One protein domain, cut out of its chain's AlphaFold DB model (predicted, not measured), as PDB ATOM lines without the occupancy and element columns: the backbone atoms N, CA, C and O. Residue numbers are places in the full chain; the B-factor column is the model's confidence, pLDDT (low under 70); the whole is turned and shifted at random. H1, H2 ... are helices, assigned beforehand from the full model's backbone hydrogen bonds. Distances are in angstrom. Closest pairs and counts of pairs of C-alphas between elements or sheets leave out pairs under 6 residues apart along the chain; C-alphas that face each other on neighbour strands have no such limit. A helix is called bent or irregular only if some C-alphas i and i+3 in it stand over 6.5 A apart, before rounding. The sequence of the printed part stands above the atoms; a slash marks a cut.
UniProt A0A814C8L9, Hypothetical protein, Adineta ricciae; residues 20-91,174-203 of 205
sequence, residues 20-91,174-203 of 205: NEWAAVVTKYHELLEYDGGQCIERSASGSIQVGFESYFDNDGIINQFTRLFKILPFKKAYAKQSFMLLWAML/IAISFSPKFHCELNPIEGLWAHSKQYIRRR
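What this domain is: This is residues 20 to 91 and 174 to 203 of the 205 residues of the protein "Hypothetical protein" of Adineta ricciae (UniProt A0A814C8L9). A loose model in two parts: the longest helix, H3, meets the short helix H1 at a corner near its last residues, with little H2 beside them, while H4 lies well away as an arm whose residues 195 to 203 stick out free. Residues 34 to 58, with no named element, loop past H3, and the unnamed stretches 76 to 91 and 174 to 187 lie on the way to H4. The printed part has 102 residues with four named helices in the order H1, H2, H3, H4 and no named strand; the class is all helix, though only 46 residues are in named elements. It is loose, with a radius of gyration of the C-alphas of 16.5 A, and spans 46 by 37 by 35 A.

How they stand to each other: H1, residues 20 to 28, touches H3, residues 59 to 75, which meets it with residues 71 to 75 alone; their closest C-alphas, of Glu 21 and Phe 75, are 6.0 A apart. They run opposite ways at a steep tilt of 68 degrees, only just short of about perpendicular. H2, residues 30 to 33, is close to H1 but not clearly touching, the closest C-alphas being those of Val 26 and Leu 32 at 6.3 A. H4, residues 188 to 203, is apart from H1, H2 and H3. Each O i to N i+4 pair is within hydrogen-bond range in H1, 11 of 13 in H3 and 11 of 12 in H4; H2 is too short for such a pair.

Where its parts are: H1 begins at C-alpha 20, (-21.138, -12.506, 50.962). H3 is 25.5 A long and only just irregular, with C-alphas 71 and 74 6.9 A apart. H4, 23.1 A long, ends at C-alpha 203, (-37.976, -29.010, 18.946).

The domain as a whole: The C-alphas of His 30 and Arg 202 are farthest apart, at 48.5 A. Residues 92 to 173 are not printed, and C-alphas 91 and 174 are 21.8 A apart across this cut. The link from H2 to H3 is long. Mean pLDDT of the printed part is 72.5; 40 residues are under 70, among them 47 to 58 and 79 to 91.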
ATOM      1  N   ASN A  20     -20.501 -13.205  49.845       85.69
ATOM      2  CA  ASN A  20     -21.138 -12.506  50.962       85.69
ATOM      3  C   ASN A  20     -22.091 -13.422  51.746       85.69
ATOM      4  O   ASN A  20     -22.106 -13.394  52.973       85.69
ATOM      5  N   GLU A  21     -22.873 -14.252  51.044       85.69
ATOM      6  CA  GLU A  21     -23.735 -15.250  51.691       85.69
ATOM      7  C   GLU A  21     -22.893 -16.284  52.447       85.69
ATOM      8  O   GLU A  21     -23.232 -16.646  53.570       85.69
ATOM      9  N   TRP A  22     -21.780 -16.728  51.861       87.25
ATOM     10  CA  TRP A  22     -20.891 -17.697  52.495       87.25
ATOM     11  C   TRP A  22     -20.187 -17.140  53.732       87.25
ATOM     12  O   TRP A  22     -20.140 -17.817  54.754       87.25
ATOM     13  N   ALA A  23     -19.703 -15.897  53.682       86.94
ATOM     14  CA  ALA A  23     -19.086 -15.247  54.838       86.94
ATOM     15  C   ALA A  23     -20.042 -15.208  56.044       86.94
ATOM     16  O   ALA A  23     -19.650 -15.518  57.171       86.94
ATOM     17  N   ALA A  24     -21.321 -14.906  55.801       86.88
ATOM     18  CA  ALA A  24     -22.352 -14.924  56.835       86.88
ATOM     19  C   ALA A  24     -22.638 -16.343  57.365       86.88
ATOM     20  O   ALA A  24     -22.793 -16.520  58.574       86.88
ATOM     21  N   VAL A  25     -22.668 -17.352  56.484       87.31
ATOM     22  CA  VAL A  25     -22.819 -18.767  56.871       87.31
ATOM     23  C   VAL A  25     -21.679 -19.195  57.791       87.31
ATOM     24  O   VAL A  25     -21.934 -19.713  58.874       87.31
ATOM     25  N   VAL A  26     -20.436 -18.948  57.383       87.56
ATOM     26  CA  VAL A  26     -19.224 -19.351  58.108       87.56
ATOM     27  C   VAL A  26     -19.088 -18.626  59.444       87.56
ATOM     28  O   VAL A  26     -18.633 -19.217  60.415       87.56
ATOM     29  N   THR A  27     -19.544 -17.375  59.531       90.38
ATOM     30  CA  THR A  27     -19.571 -16.640  60.806       90.38
ATOM     31  C   THR A  27     -20.453 -17.348  61.840       90.38
ATOM     32  O   THR A  27     -20.154 -17.319  63.029       90.38
ATOM     33  N   LYS A  28     -21.540 -17.999  61.400       89.12
ATOM     34  CA  LYS A  28     -22.436 -18.760  62.282       89.12
ATOM     35  C   LYS A  28     -22.004 -20.218  62.468       89.12
ATOM     36  O   LYS A  28     -22.184 -20.762  63.551       89.12
ATOM     37  N   TYR A  29     -21.478 -20.840  61.418       88.19
ATOM     38  CA  TYR A  29     -21.112 -22.254  61.360       88.19
ATOM     39  C   TYR A  29     -19.655 -22.393  60.909       88.19
ATOM     40  O   TYR A  29     -19.374 -22.789  59.774       88.19
ATOM     41  N   HIS A  30     -18.732 -22.005  61.788       85.38
ATOM     42  CA  HIS A  30     -17.286 -22.031  61.545       85.38
ATOM     43  C   HIS A  30     -16.768 -23.417  61.142       85.38
ATOM     44  O   HIS A  30     -15.868 -23.512  60.315       85.38
ATOM     45  N   GLU A  31     -17.396 -24.483  61.642       84.56
ATOM     46  CA  GLU A  31     -17.066 -25.870  61.325       84.56
ATOM     47  C   GLU A  31     -17.236 -26.203  59.834       84.56
ATOM     48  O   GLU A  31     -16.668 -27.169  59.347       84.56
ATOM     49  N   LEU A  32     -17.974 -25.391  59.064       81.06
ATOM     50  CA  LEU A  32     -18.075 -25.563  57.610       81.06
ATOM     51  C   LEU A  32     -16.792 -25.178  56.855       81.06
ATOM     52  O   LEU A  32     -16.700 -25.453  55.655       81.06
ATOM     53  N   LEU A  33     -15.840 -24.518  57.527       75.62
ATOM     54  CA  LEU A  33     -14.481 -24.303  57.025       75.62
ATOM     55  C   LEU A  33     -13.584 -25.520  57.238       75.62
ATOM     56  O   LEU A  33     -12.597 -25.669  56.520       75.62
ATOM     57  N   GLU A  34     -13.898 -26.359  58.225       68.38
ATOM     58  CA  GLU A  34     -13.138 -27.573  58.473       68.38
ATOM     59  C   GLU A  34     -13.415 -28.550  57.328       68.38
ATOM     60  O   GLU A  34     -14.551 -28.785  56.910       68.38
ATOM     61  N   TYR A  35     -12.333 -29.024  56.717       55.19
ATOM     62  CA  TYR A  35     -12.376 -29.831  55.510       55.19
ATOM     63  C   TYR A  35     -13.023 -31.191  55.809       55.19
ATOM     64  O   TYR A  35     -12.390 -32.083  56.370       55.19
ATOM     65  N   ASP A  36     -14.285 -31.345  55.408       57.00
ATOM     66  CA  ASP A  36     -15.148 -32.504  55.682       57.00
ATOM     67  C   ASP A  36     -14.831 -33.697  54.747       57.00
ATOM     68  O   ASP A  36     -15.681 -34.220  54.025       57.00
ATOM     69  N   GLY A  37     -13.550 -34.068  54.658       54.19
ATOM     70  CA  GLY A  37     -13.104 -35.258  53.924       54.19
ATOM     71  C   GLY A  37     -13.279 -35.208  52.399       54.19
ATOM     72  O   GLY A  37     -13.262 -36.254  51.761       54.19
ATOM     73  N   GLY A  38     -13.431 -34.022  51.798       54.12
ATOM     74  CA  GLY A  38     -13.446 -33.849  50.337       54.12
ATOM     75  C   GLY A  38     -14.773 -34.157  49.640       54.12
ATOM     76  O   GLY A  38     -14.812 -34.182  48.415       54.12
ATOM     77  N   GLN A  39     -15.865 -34.358  50.381       61.50
ATOM     78  CA  GLN A  39     -17.123 -34.786  49.770       61.50
ATOM     79  C   GLN A  39     -18.016 -33.655  49.272       61.50
ATOM     80  O   GLN A  39     -18.905 -33.953  48.494       61.50
ATOM     81  N   CYS A  40     -17.853 -32.392  49.687       68.50
ATOM     82  CA  CYS A  40     -18.743 -31.296  49.269       68.50
ATOM     83  C   CYS A  40     -18.002 -30.170  48.543       68.50
ATOM     84  O   CYS A  40     -16.965 -29.698  49.007       68.50
ATOM     85  N   ILE A  41     -18.596 -29.666  47.458       73.75
ATOM     86  CA  ILE A  41     -18.079 -28.523  46.696       73.75
ATOM     87  C   ILE A  41     -18.036 -27.274  47.595       73.75
ATOM     88  O   ILE A  41     -18.913 -27.033  48.438       73.75
ATOM     89  N   GLU A  42     -16.997 -26.456  47.411       75.56
ATOM     90  CA  GLU A  42     -16.797 -25.210  48.149       75.56
ATOM     91  C   GLU A  42     -18.050 -24.316  48.070       75.56
ATOM     92  O   GLU A  42     -18.651 -24.142  47.007       75.56
ATOM     93  N   ARG A  43     -18.467 -23.748  49.212       82.19
ATOM     94  CA  ARG A  43     -19.630 -22.841  49.313       82.19
ATOM     95  C   ARG A  43     -20.961 -23.453  48.858       82.19
ATOM     96  O   ARG A  43     -21.921 -22.729  48.577       82.19
ATOM     97  N   SER A  44     -21.031 -24.777  48.787       79.81
ATOM     98  CA  SER A  44     -22.202 -25.538  48.367       79.81
ATOM     99  C   SER A  44     -22.502 -26.674  49.349       79.81
ATOM    100  O   SER A  44     -21.655 -27.047  50.157       79.81
ATOM    101  N   ALA A  45     -23.725 -27.199  49.294       77.50
ATOM    102  CA  ALA A  45     -24.103 -28.466  49.923       77.50
ATOM    103  C   ALA A  45     -23.991 -29.657  48.955       77.50
ATOM    104  O   ALA A  45     -24.302 -30.781  49.338       77.50
ATOM    105  N   SER A  46     -23.601 -29.406  47.701       73.88
ATOM    106  CA  SER A  46     -23.461 -30.447  46.693       73.88
ATOM    107  C   SER A  46     -22.291 -31.356  46.996       73.88
ATOM    108  O   SER A  46     -21.173 -30.872  47.184       73.88
ATOM    109  N   GLY A  47     -22.560 -32.654  46.965       69.62
ATOM    110  CA  GLY A  47     -21.538 -33.673  47.027       69.62
ATOM    111  C   GLY A  47     -20.749 -33.761  45.719       69.62
ATOM    112  O   GLY A  47     -21.359 -33.797  44.648       69.62
ATOM    113  N   SER A  48     -19.422 -33.831  45.782       65.25
ATOM    114  CA  SER A  48     -18.598 -34.367  44.699       65.25
ATOM    115  C   SER A  48     -18.492 -35.875  44.888       65.25
ATOM    116  O   SER A  48     -18.062 -36.318  45.946       65.25
ATOM    117  N   ILE A  49     -18.894 -36.650  43.880       62.41
ATOM    118  CA  ILE A  49     -18.749 -38.110  43.886       62.41
ATOM    119  C   ILE A  49     -17.667 -38.485  42.879       62.41
ATOM    120  O   ILE A  49     -17.760 -38.113  41.705       62.41
ATOM    121  N   GLN A  50     -16.670 -39.258  43.308       63.72
ATOM    122  CA  GLN A  50     -15.739 -39.918  42.394       63.72
ATOM    123  C   GLN A  50     -16.375 -41.191  41.831       63.72
ATOM    124  O   GLN A  50     -16.386 -42.257  42.459       63.72
ATOM    125  N   VAL A  51     -16.925 -41.073  40.620       58.62
ATOM    126  CA  VAL A  51     -17.556 -42.185  39.899       58.62
ATOM    127  C   VAL A  51     -16.567 -43.348  39.764       58.62
ATOM    128  O   VAL A  51     -15.471 -43.180  39.236       58.62
ATOM    129  N   GLY A  52     -16.961 -44.532  40.239       59.81
ATOM    130  CA  GLY A  52     -16.149 -45.756  40.188       59.81
ATOM    131  C   GLY A  52     -15.369 -46.077  41.466       59.81
ATOM    132  O   GLY A  52     -14.933 -47.216  41.615       59.81
ATOM    133  N   PHE A  53     -15.253 -45.129  42.402       60.03
ATOM    134  CA  PHE A  53     -14.568 -45.327  43.687       60.03
ATOM    135  C   PHE A  53     -15.510 -45.172  44.882       60.03
ATOM    136  O   PHE A  53     -15.421 -45.932  45.844       60.03
ATOM    137  N   GLU A  54     -16.442 -44.225  44.807       60.22
ATOM    138  CA  GLU A  54     -17.357 -43.915  45.902       60.22
ATOM    139  C   GLU A  54     -18.759 -44.470  45.635       60.22
ATOM    140  O   GLU A  54     -19.276 -44.439  44.512       60.22
ATOM    141  N   SER A  55     -19.402 -44.993  46.680       58.16
ATOM    142  CA  SER A  55     -20.779 -45.465  46.576       58.16
ATOM    143  C   SER A  55     -21.737 -44.285  46.440       58.16
ATOM    144  O   SER A  55     -21.794 -43.417  47.308       58.16
ATOM    145  N   TYR A  56     -22.575 -44.316  45.407       53.69
ATOM    146  CA  TYR A  56     -23.601 -43.299  45.142       53.69
ATOM    147  C   TYR A  56     -24.678 -43.189  46.257       53.69
ATOM    148  O   TYR A  56     -25.431 -42.223  46.300       53.69
ATOM    149  N   PHE A  57     -24.753 -44.158  47.182       59.44
ATOM    150  CA  PHE A  57     -25.751 -44.220  48.261       59.44
ATOM    151  C   PHE A  57     -25.124 -44.486  49.641       59.44
ATOM    152  O   PHE A  57     -25.482 -45.461  50.302       59.44
ATOM    153  N   ASP A  58     -24.202 -43.632  50.085       69.56
ATOM    154  CA  ASP A  58     -23.763 -43.640  51.485       69.56
ATOM    155  C   ASP A  58     -24.733 -42.836  52.369       69.56
ATOM    156  O   ASP A  58     -24.964 -41.646  52.146       69.56
ATOM    157  N   ASN A  59     -25.320 -43.490  53.377       70.44
ATOM    158  CA  ASN A  59     -26.282 -42.859  54.282       70.44
ATOM    159  C   ASN A  59     -25.651 -41.724  55.092       70.44
ATOM    160  O   ASN A  59     -26.327 -40.722  55.338       70.44
ATOM    161  N   ASP A  60     -24.393 -41.872  55.506       73.25
ATOM    162  CA  ASP A  60     -23.723 -40.869  56.330       73.25
ATOM    163  C   ASP A  60     -23.327 -39.658  55.475       73.25
ATOM    164  O   ASP A  60     -23.666 -38.528  55.835       73.25
ATOM    165  N   GLY A  61     -22.781 -39.878  54.274       73.06
ATOM    166  CA  GLY A  61     -22.577 -38.828  53.272       73.06
ATOM    167  C   GLY A  61     -23.862 -38.059  52.933       73.06
ATOM    168  O   GLY A  61     -23.874 -36.828  52.923       73.06
ATOM    169  N   ILE A  62     -24.987 -38.760  52.748       75.06
ATOM    170  CA  ILE A  62     -26.306 -38.141  52.536       75.06
ATOM    171  C   ILE A  62     -26.703 -37.259  53.729       75.06
ATOM    172  O   ILE A  62     -27.136 -36.117  53.542       75.06
ATOM    173  N   ILE A  63     -26.594 -37.772  54.959       78.94
ATOM    174  CA  ILE A  63     -26.951 -37.016  56.169       78.94
ATOM    175  C   ILE A  63     -26.064 -35.775  56.300       78.94
ATOM    176  O   ILE A  63     -26.582 -34.701  56.615       78.94
ATOM    177  N   ASN A  64     -24.769 -35.883  56.005       79.44
ATOM    178  CA  ASN A  64     -23.831 -34.763  56.043       79.44
ATOM    179  C   ASN A  64     -24.180 -33.693  55.003       79.44
ATOM    180  O   ASN A  64     -24.319 -32.519  55.356       79.44
ATOM    181  N   GLN A  65     -24.440 -34.084  53.751       78.94
ATOM    182  CA  GLN A  65     -24.858 -33.155  52.694       78.94
ATOM    183  C   GLN A  65     -26.148 -32.414  53.066       78.94
ATOM    184  O   GLN A  65     -26.230 -31.192  52.928       78.94
ATOM    185  N   PHE A  66     -27.146 -33.117  53.608       82.75
ATOM    186  CA  PHE A  66     -28.380 -32.482  54.069       82.75
ATOM    187  C   PHE A  66     -28.177 -31.583  55.286       82.75
ATOM    188  O   PHE A  66     -28.739 -30.493  55.334       82.75
ATOM    189  N   THR A  67     -27.353 -31.994  56.247       84.56
ATOM    190  CA  THR A  67     -27.008 -31.166  57.410       84.56
ATOM    191  C   THR A  67     -26.376 -29.854  56.957       84.56
ATOM    192  O   THR A  67     -26.782 -28.774  57.390       84.56
ATOM    193  N   ARG A  68     -25.427 -29.933  56.021       85.12
ATOM    194  CA  ARG A  68     -24.782 -28.774  55.405       85.12
ATOM    195  C   ARG A  68     -25.781 -27.917  54.632       85.12
ATOM    196  O   ARG A  68     -25.793 -26.699  54.805       85.12
ATOM    197  N   LEU A  69     -26.676 -28.529  53.854       85.38
ATOM    198  CA  LEU A  69     -27.768 -27.826  53.181       85.38
ATOM    199  C   LEU A  69     -28.609 -27.032  54.189       85.38
ATOM    200  O   LEU A  69     -28.806 -25.834  54.003       85.38
ATOM    201  N   PHE A  70     -29.055 -27.655  55.279       85.81
ATOM    202  CA  PHE A  70     -29.892 -27.009  56.293       85.81
ATOM    203  C   PHE A  70     -29.197 -25.834  56.989       85.81
ATOM    204  O   PHE A  70     -29.853 -24.837  57.288       85.81
ATOM    205  N   LYS A  71     -27.872 -25.892  57.176       86.31
ATOM    206  CA  LYS A  71     -27.074 -24.761  57.680       86.31
ATOM    207  C   LYS A  71     -27.012 -23.596  56.688       86.31
ATOM    208  O   LYS A  71     -27.097 -22.438  57.093       86.31
ATOM    209  N   ILE A  72     -26.884 -23.893  55.396       85.44
ATOM    210  CA  ILE A  72     -26.702 -22.892  54.333       85.44
ATOM    211  C   ILE A  72     -28.032 -22.242  53.919       85.44
ATOM    212  O   ILE A  72     -28.073 -21.050  53.609       85.44
ATOM    213  N   LEU A  73     -29.127 -23.007  53.899       83.31
ATOM    214  CA  LEU A  73     -30.432 -22.584  53.378       83.31
ATOM    215  C   LEU A  73     -30.954 -21.245  53.936       83.31
ATOM    216  O   LEU A  73     -31.363 -20.419  53.116       83.31
ATOM    217  N   PRO A  74     -30.899 -20.968  55.257       83.50
ATOM    218  CA  PRO A  74     -31.380 -19.707  55.827       83.50
ATOM    219  C   PRO A  74     -30.692 -18.459  55.261       83.50
ATOM    220  O   PRO A  74     -31.259 -17.371  55.291       83.50
ATOM    221  N   PHE A  75     -29.480 -18.610  54.726       82.88
ATOM    222  CA  PHE A  75     -28.677 -17.513  54.196       82.88
ATOM    223  C   PHE A  75     -28.922 -17.261  52.706       82.88
ATOM    224  O   PHE A  75     -28.447 -16.255  52.180       82.88
ATOM    225  N   LYS A  76     -29.692 -18.116  52.008       79.56
ATOM    226  CA  LYS A  76     -30.142 -17.800  50.647       79.56
ATOM    227  C   LYS A  76     -31.364 -16.903  50.710       79.56
ATOM    228  O   LYS A  76     -32.458 -17.372  51.014       79.56
ATOM    229  N   LYS A  77     -31.227 -15.653  50.264       74.75
ATOM    230  CA  LYS A  77     -32.373 -14.729  50.165       74.75
ATOM    231  C   LYS A  77     -33.536 -15.310  49.354       74.75
ATOM    232  O   LYS A  77     -34.685 -15.163  49.753       74.75
ATOM    233  N   ALA A  78     -33.236 -16.029  48.269       72.25
ATOM    234  CA  ALA A  78     -34.247 -16.665  47.421       72.25
ATOM    235  C   ALA A  78     -35.059 -17.772  48.128       72.25
ATOM    236  O   ALA A  78     -36.154 -18.084  47.674       72.25
ATOM    237  N   TYR A  79     -34.555 -18.346  49.229       67.94
ATOM    238  CA  TYR A  79     -35.222 -19.443  49.942       67.94
ATOM    239  C   TYR A  79     -35.514 -19.159  51.424       67.94
ATOM    240  O   TYR A  79     -36.086 -20.008  52.102       67.94
ATOM    241  N   ALA A  80     -35.197 -17.962  51.930       59.22
ATOM    242  CA  ALA A  80     -35.309 -17.588  53.345       59.22
ATOM    243  C   ALA A  80     -36.737 -17.657  53.940       59.22
ATOM    244  O   ALA A  80     -36.908 -17.495  55.143       59.22
ATOM    245  N   LYS A  81     -37.769 -17.882  53.113       57.66
ATOM    246  CA  LYS A  81     -39.182 -17.991  53.525       57.66
ATOM    247  C   LYS A  81     -39.867 -19.284  53.068       57.66
ATOM    248  O   LYS A  81     -41.085 -19.384  53.163       57.66
ATOM    249  N   GLN A  82     -39.123 -20.245  52.522       59.28
ATOM    250  CA  GLN A  82     -39.709 -21.461  51.957       59.28
ATOM    251  C   GLN A  82     -39.599 -22.636  52.931       59.28
ATOM    252  O   GLN A  82     -38.538 -22.922  53.478       59.28
ATOM    253  N   SER A  83     -40.709 -23.345  53.124       53.25
ATOM    254  CA  SER A  83     -40.728 -24.680  53.714       53.25
ATOM    255  C   SER A  83     -40.237 -25.693  52.676       53.25
ATOM    256  O   SER A  83     -40.826 -25.806  51.601       53.25
ATOM    257  N   PHE A  84     -39.166 -26.425  52.981       58.16
ATOM    258  CA  PHE A  84     -38.571 -27.387  52.050       58.16
ATOM    259  C   PHE A  84     -39.256 -28.743  52.151       58.16
ATOM    260  O   PHE A  84     -39.208 -29.387  53.193       58.16
ATOM    261  N   MET A  85     -39.837 -29.213  51.051       50.69
ATOM    262  CA  MET A  85     -40.336 -30.579  50.944       50.69
ATOM    263  C   MET A  85     -39.248 -31.468  50.342       50.69
ATOM    264  O   MET A  85     -38.897 -31.327  49.174       50.69
ATOM    265  N   LEU A  86     -38.705 -32.378  51.149       55.84
ATOM    266  CA  LEU A  86     -37.681 -33.327  50.719       55.84
ATOM    267  C   LEU A  86     -38.286 -34.679  50.358       55.84
ATOM    268  O   LEU A  86     -38.496 -35.529  51.218       55.84
ATOM    269  N   LEU A  87     -38.538 -34.866  49.068       49.75
ATOM    270  CA  LEU A  87     -39.215 -36.036  48.519       49.75
ATOM    271  C   LEU A  87     -38.271 -37.244  48.583       49.75
ATOM    272  O   LEU A  87     -37.270 -37.316  47.875       49.75
ATOM    273  N   TRP A  88     -38.577 -38.186  49.468       52.97
ATOM    274  CA  TRP A  88     -37.859 -39.455  49.599       52.97
ATOM    275  C   TRP A  88     -38.837 -40.611  49.529       52.97
ATOM    276  O   TRP A  88     -39.875 -40.578  50.180       52.97
ATOM    277  N   ALA A  89     -38.453 -41.646  48.790       37.22
ATOM    278  CA  ALA A  89     -39.162 -42.911  48.703       37.22
ATOM    279  C   ALA A  89     -38.580 -43.897  49.731       37.22
ATOM    280  O   ALA A  89     -37.491 -44.436  49.538       37.22
ATOM    281  N   MET A  90     -39.307 -44.183  50.809       35.59
ATOM    282  CA  MET A  90     -39.001 -45.277  51.746       35.59
ATOM    283  C   MET A  90     -40.265 -46.105  52.027       35.59
ATOM    284  O   MET A  90     -41.362 -45.578  51.889       35.59
ATOM    285  N   LEU A  91     -40.059 -47.380  52.435       38.84
ATOM    286  CA  LEU A  91     -41.015 -48.480  52.764       38.84
ATOM    287  C   LEU A  91     -41.377 -49.501  51.660       38.84
ATOM    288  O   LEU A  91     -41.486 -49.137  50.502       38.84
ATOM    289  N   ILE A 174     -36.793 -27.394  59.904       80.88
ATOM    290  CA  ILE A 174     -37.191 -27.843  58.567       80.88
ATOM    291  C   ILE A 174     -38.110 -29.061  58.683       80.88
ATOM    292  O   ILE A 174     -37.775 -30.079  59.293       80.88
ATOM    293  N   ALA A 175     -39.285 -28.969  58.061       76.88
ATOM    294  CA  ALA A 175     -40.247 -30.061  57.997       76.88
ATOM    295  C   ALA A 175     -40.001 -30.925  56.754       76.88
ATOM    296  O   ALA A 175     -40.166 -30.461  55.635       76.88
ATOM    297  N   ILE A 176     -39.661 -32.201  56.943       74.81
ATOM    298  CA  ILE A 176     -39.494 -33.151  55.835       74.81
ATOM    299  C   ILE A 176     -40.758 -33.990  55.653       74.81
ATOM    300  O   ILE A 176     -41.207 -34.662  56.588       74.81
ATOM    301  N   SER A 177     -41.269 -34.022  54.421       70.62
ATOM    302  CA  SER A 177     -42.319 -34.945  53.983       70.62
ATOM    303  C   SER A 177     -41.753 -35.951  52.991       70.62
ATOM    304  O   SER A 177     -41.063 -35.560  52.060       70.62
ATOM    305  N   PHE A 178     -42.058 -37.230  53.182       70.75
ATOM    306  CA  PHE A 178     -41.595 -38.305  52.309       70.75
ATOM    307  C   PHE A 178     -42.670 -38.664  51.289       70.75
ATOM    308  O   PHE A 178     -43.840 -38.783  51.652       70.75
ATOM    309  N   SER A 179     -42.266 -38.863  50.035       61.19
ATOM    310  CA  SER A 179     -43.173 -39.336  48.992       61.19
ATOM    311  C   SER A 179     -43.421 -40.834  49.138       61.19
ATOM    312  O   SER A 179     -42.495 -41.596  49.435       61.19
ATOM    313  N   PRO A 180     -44.649 -41.293  48.865       56.59
ATOM    314  CA  PRO A 180     -44.928 -42.708  48.670       56.59
ATOM    315  C   PRO A 180     -43.978 -43.340  47.632       56.59
ATOM    316  O   PRO A 180     -43.621 -42.711  46.633       56.59
ATOM    317  N   LYS A 181     -43.548 -44.590  47.855       58.47
ATOM    318  CA  LYS A 181     -42.725 -45.318  46.873       58.47
ATOM    319  C   LYS A 181     -43.497 -45.562  45.578       58.47
ATOM    320  O   LYS A 181     -44.682 -45.841  45.634       58.47
ATOM    321  N   PHE A 182     -42.788 -45.563  44.448       59.50
ATOM    322  CA  PHE A 182     -43.335 -45.862  43.112       59.50
ATOM    323  C   PHE A 182     -44.408 -44.890  42.612       59.50
ATOM    324  O   PHE A 182     -45.043 -45.162  41.602       59.50
ATOM    325  N   HIS A 183     -44.545 -43.745  43.274       66.94
ATOM    326  CA  HIS A 183     -45.435 -42.669  42.872       66.94
ATOM    327  C   HIS A 183     -44.613 -41.493  42.332       66.94
ATOM    328  O   HIS A 183     -44.522 -40.435  42.961       66.94
ATOM    329  N   CYS A 184     -43.918 -41.703  41.207       65.06
ATOM    330  CA  CYS A 184     -43.082 -40.666  40.590       65.06
ATOM    331  C   CYS A 184     -43.905 -39.450  40.136       65.06
ATOM    332  O   CYS A 184     -43.390 -38.338  40.131       65.06
ATOM    333  N   GLU A 185     -45.196 -39.627  39.869       71.75
ATOM    334  CA  GLU A 185     -46.161 -38.564  39.598       71.75
ATOM    335  C   GLU A 185     -46.329 -37.575  40.763       71.75
ATOM    336  O   GLU A 185     -46.679 -36.418  40.542       71.75
ATOM    337  N   LEU A 186     -46.034 -38.000  41.998       67.31
ATOM    338  CA  LEU A 186     -46.075 -37.148  43.191       67.31
ATOM    339  C   LEU A 186     -44.739 -36.443  43.465       67.31
ATOM    340  O   LEU A 186     -44.615 -35.730  44.460       67.31
ATOM    341  N   ASN A 187     -43.724 -36.659  42.624       69.31
ATOM    342  CA  ASN A 187     -42.418 -36.031  42.743       69.31
ATOM    343  C   ASN A 187     -42.302 -34.855  41.750       69.31
ATOM    344  O   ASN A 187     -42.061 -35.085  40.565       69.31
ATOM    345  N   PRO A 188     -42.423 -33.591  42.203       70.44
ATOM    346  CA  PRO A 188     -42.254 -32.410  41.359       70.44
ATOM    347  C   PRO A 188     -41.041 -32.420  40.418       70.44
ATOM    348  O   PRO A 188     -41.151 -31.902  39.307       70.44
ATOM    349  N   ILE A 189     -39.901 -33.011  40.815       74.56
ATOM    350  CA  ILE A 189     -38.715 -33.062  39.941       74.56
ATOM    351  C   ILE A 189     -38.939 -33.963  38.724       74.56
ATOM    352  O   ILE A 189     -38.506 -33.622  37.629       74.56
ATOM    353  N   GLU A 190     -39.675 -35.064  38.888       71.69
ATOM    354  CA  GLU A 190     -40.034 -35.975  37.799       71.69
ATOM    355  C   GLU A 190     -41.021 -35.298  36.851       71.69
ATOM    356  O   GLU A 190     -40.890 -35.415  35.635       71.69
ATOM    357  N   GLY A 191     -41.957 -34.510  37.393       74.69
ATOM    358  CA  GLY A 191     -42.844 -33.661  36.597       74.69
ATOM    359  C   GLY A 191     -42.070 -32.640  35.755       74.69
ATOM    360  O   GLY A 191     -42.309 -32.520  34.551       74.69
ATOM    361  N   LEU A 192     -41.091 -31.956  36.359       78.12
ATOM    362  CA  LEU A 192     -40.206 -31.032  35.645       78.12
ATOM    363  C   LEU A 192     -39.381 -31.756  34.573       78.12
ATOM    364  O   LEU A 192     -39.300 -31.291  33.440       78.12
ATOM    365  N   TRP A 193     -38.797 -32.909  34.899       76.94
ATOM    366  CA  TRP A 193     -38.033 -33.721  33.953       76.94
ATOM    367  C   TRP A 193     -38.887 -34.214  32.787       76.94
ATOM    368  O   TRP A 193     -38.452 -34.136  31.638       76.94
ATOM    369  N   ALA A 194     -40.100 -34.697  33.051       81.06
ATOM    370  CA  ALA A 194     -41.039 -35.114  32.019       81.06
ATOM    371  C   ALA A 194     -41.392 -33.944  31.092       81.06
ATOM    372  O   ALA A 194     -41.350 -34.099  29.870       81.06
ATOM    373  N   HIS A 195     -41.656 -32.760  31.657       85.25
ATOM    374  CA  HIS A 195     -41.909 -31.546  30.885       85.25
ATOM    375  C   HIS A 195     -40.708 -31.157  30.012       85.25
ATOM    376  O   HIS A 195     -40.864 -30.951  28.809       85.25
ATOM    377  N   SER A 196     -39.497 -31.131  30.578       85.69
ATOM    378  CA  SER A 196     -38.264 -30.824  29.842       85.69
ATOM    379  C   SER A 196     -38.013 -31.810  28.699       85.69
ATOM    380  O   SER A 196     -37.707 -31.396  27.583       85.69
ATOM    381  N   LYS A 197     -38.217 -33.116  28.927       85.19
ATOM    382  CA  LYS A 197     -38.099 -34.145  27.879       85.19
ATOM    383  C   LYS A 197     -39.101 -33.912  26.746       85.19
ATOM    384  O   LYS A 197     -38.731 -34.027  25.580       85.19
ATOM    385  N   GLN A 198     -40.350 -33.564  27.064       90.69
ATOM    386  CA  GLN A 198     -41.359 -33.232  26.051       90.69
ATOM    387  C   GLN A 198     -41.005 -31.960  25.272       90.69
ATOM    388  O   GLN A 198     -41.164 -31.928  24.054       90.69
ATOM    389  N   TYR A 199     -40.518 -30.924  25.958       92.94
ATOM    390  CA  TYR A 199     -40.097 -29.665  25.341       92.94
ATOM    391  C   TYR A 199     -38.964 -29.873  24.331       92.94
ATOM    392  O   TYR A 199     -39.011 -29.283  23.250       92.94
ATOM    393  N   ILE A 200     -37.968 -30.695  24.684       93.38
ATOM    394  CA  ILE A 200     -36.830 -31.019  23.815       93.38
ATOM    395  C   ILE A 200     -37.323 -31.786  22.590       93.38
ATOM    396  O   ILE A 200     -37.119 -31.302  21.484       93.38
ATOM    397  N   ARG A 201     -38.065 -32.891  22.782       93.19
ATOM    398  CA  ARG A 201     -38.603 -33.705  21.675       93.19
ATOM    399  C   ARG A 201     -39.365 -32.871  20.648       93.19
ATOM    400  O   ARG A 201     -39.101 -32.976  19.467       93.19
ATOM    401  N   ARG A 202     -40.236 -31.957  21.091       94.12
ATOM    402  CA  ARG A 202     -41.005 -31.069  20.190       94.12
ATOM    403  C   ARG A 202     -40.161 -30.110  19.340       94.12
ATOM    404  O   ARG A 202     -40.721 -29.447  18.476       94.12
ATOM    405  N   ARG A 203     -38.882 -29.919  19.665       93.38
ATOM    406  CA  ARG A 203     -37.976 -29.010  18.946       93.38
ATOM    407  C   ARG A 203     -36.864 -29.726  18.199       93.38
ATOM    408  O   ARG A 203     -36.262 -29.107  17.330       93.38
TER     409      ARG A 203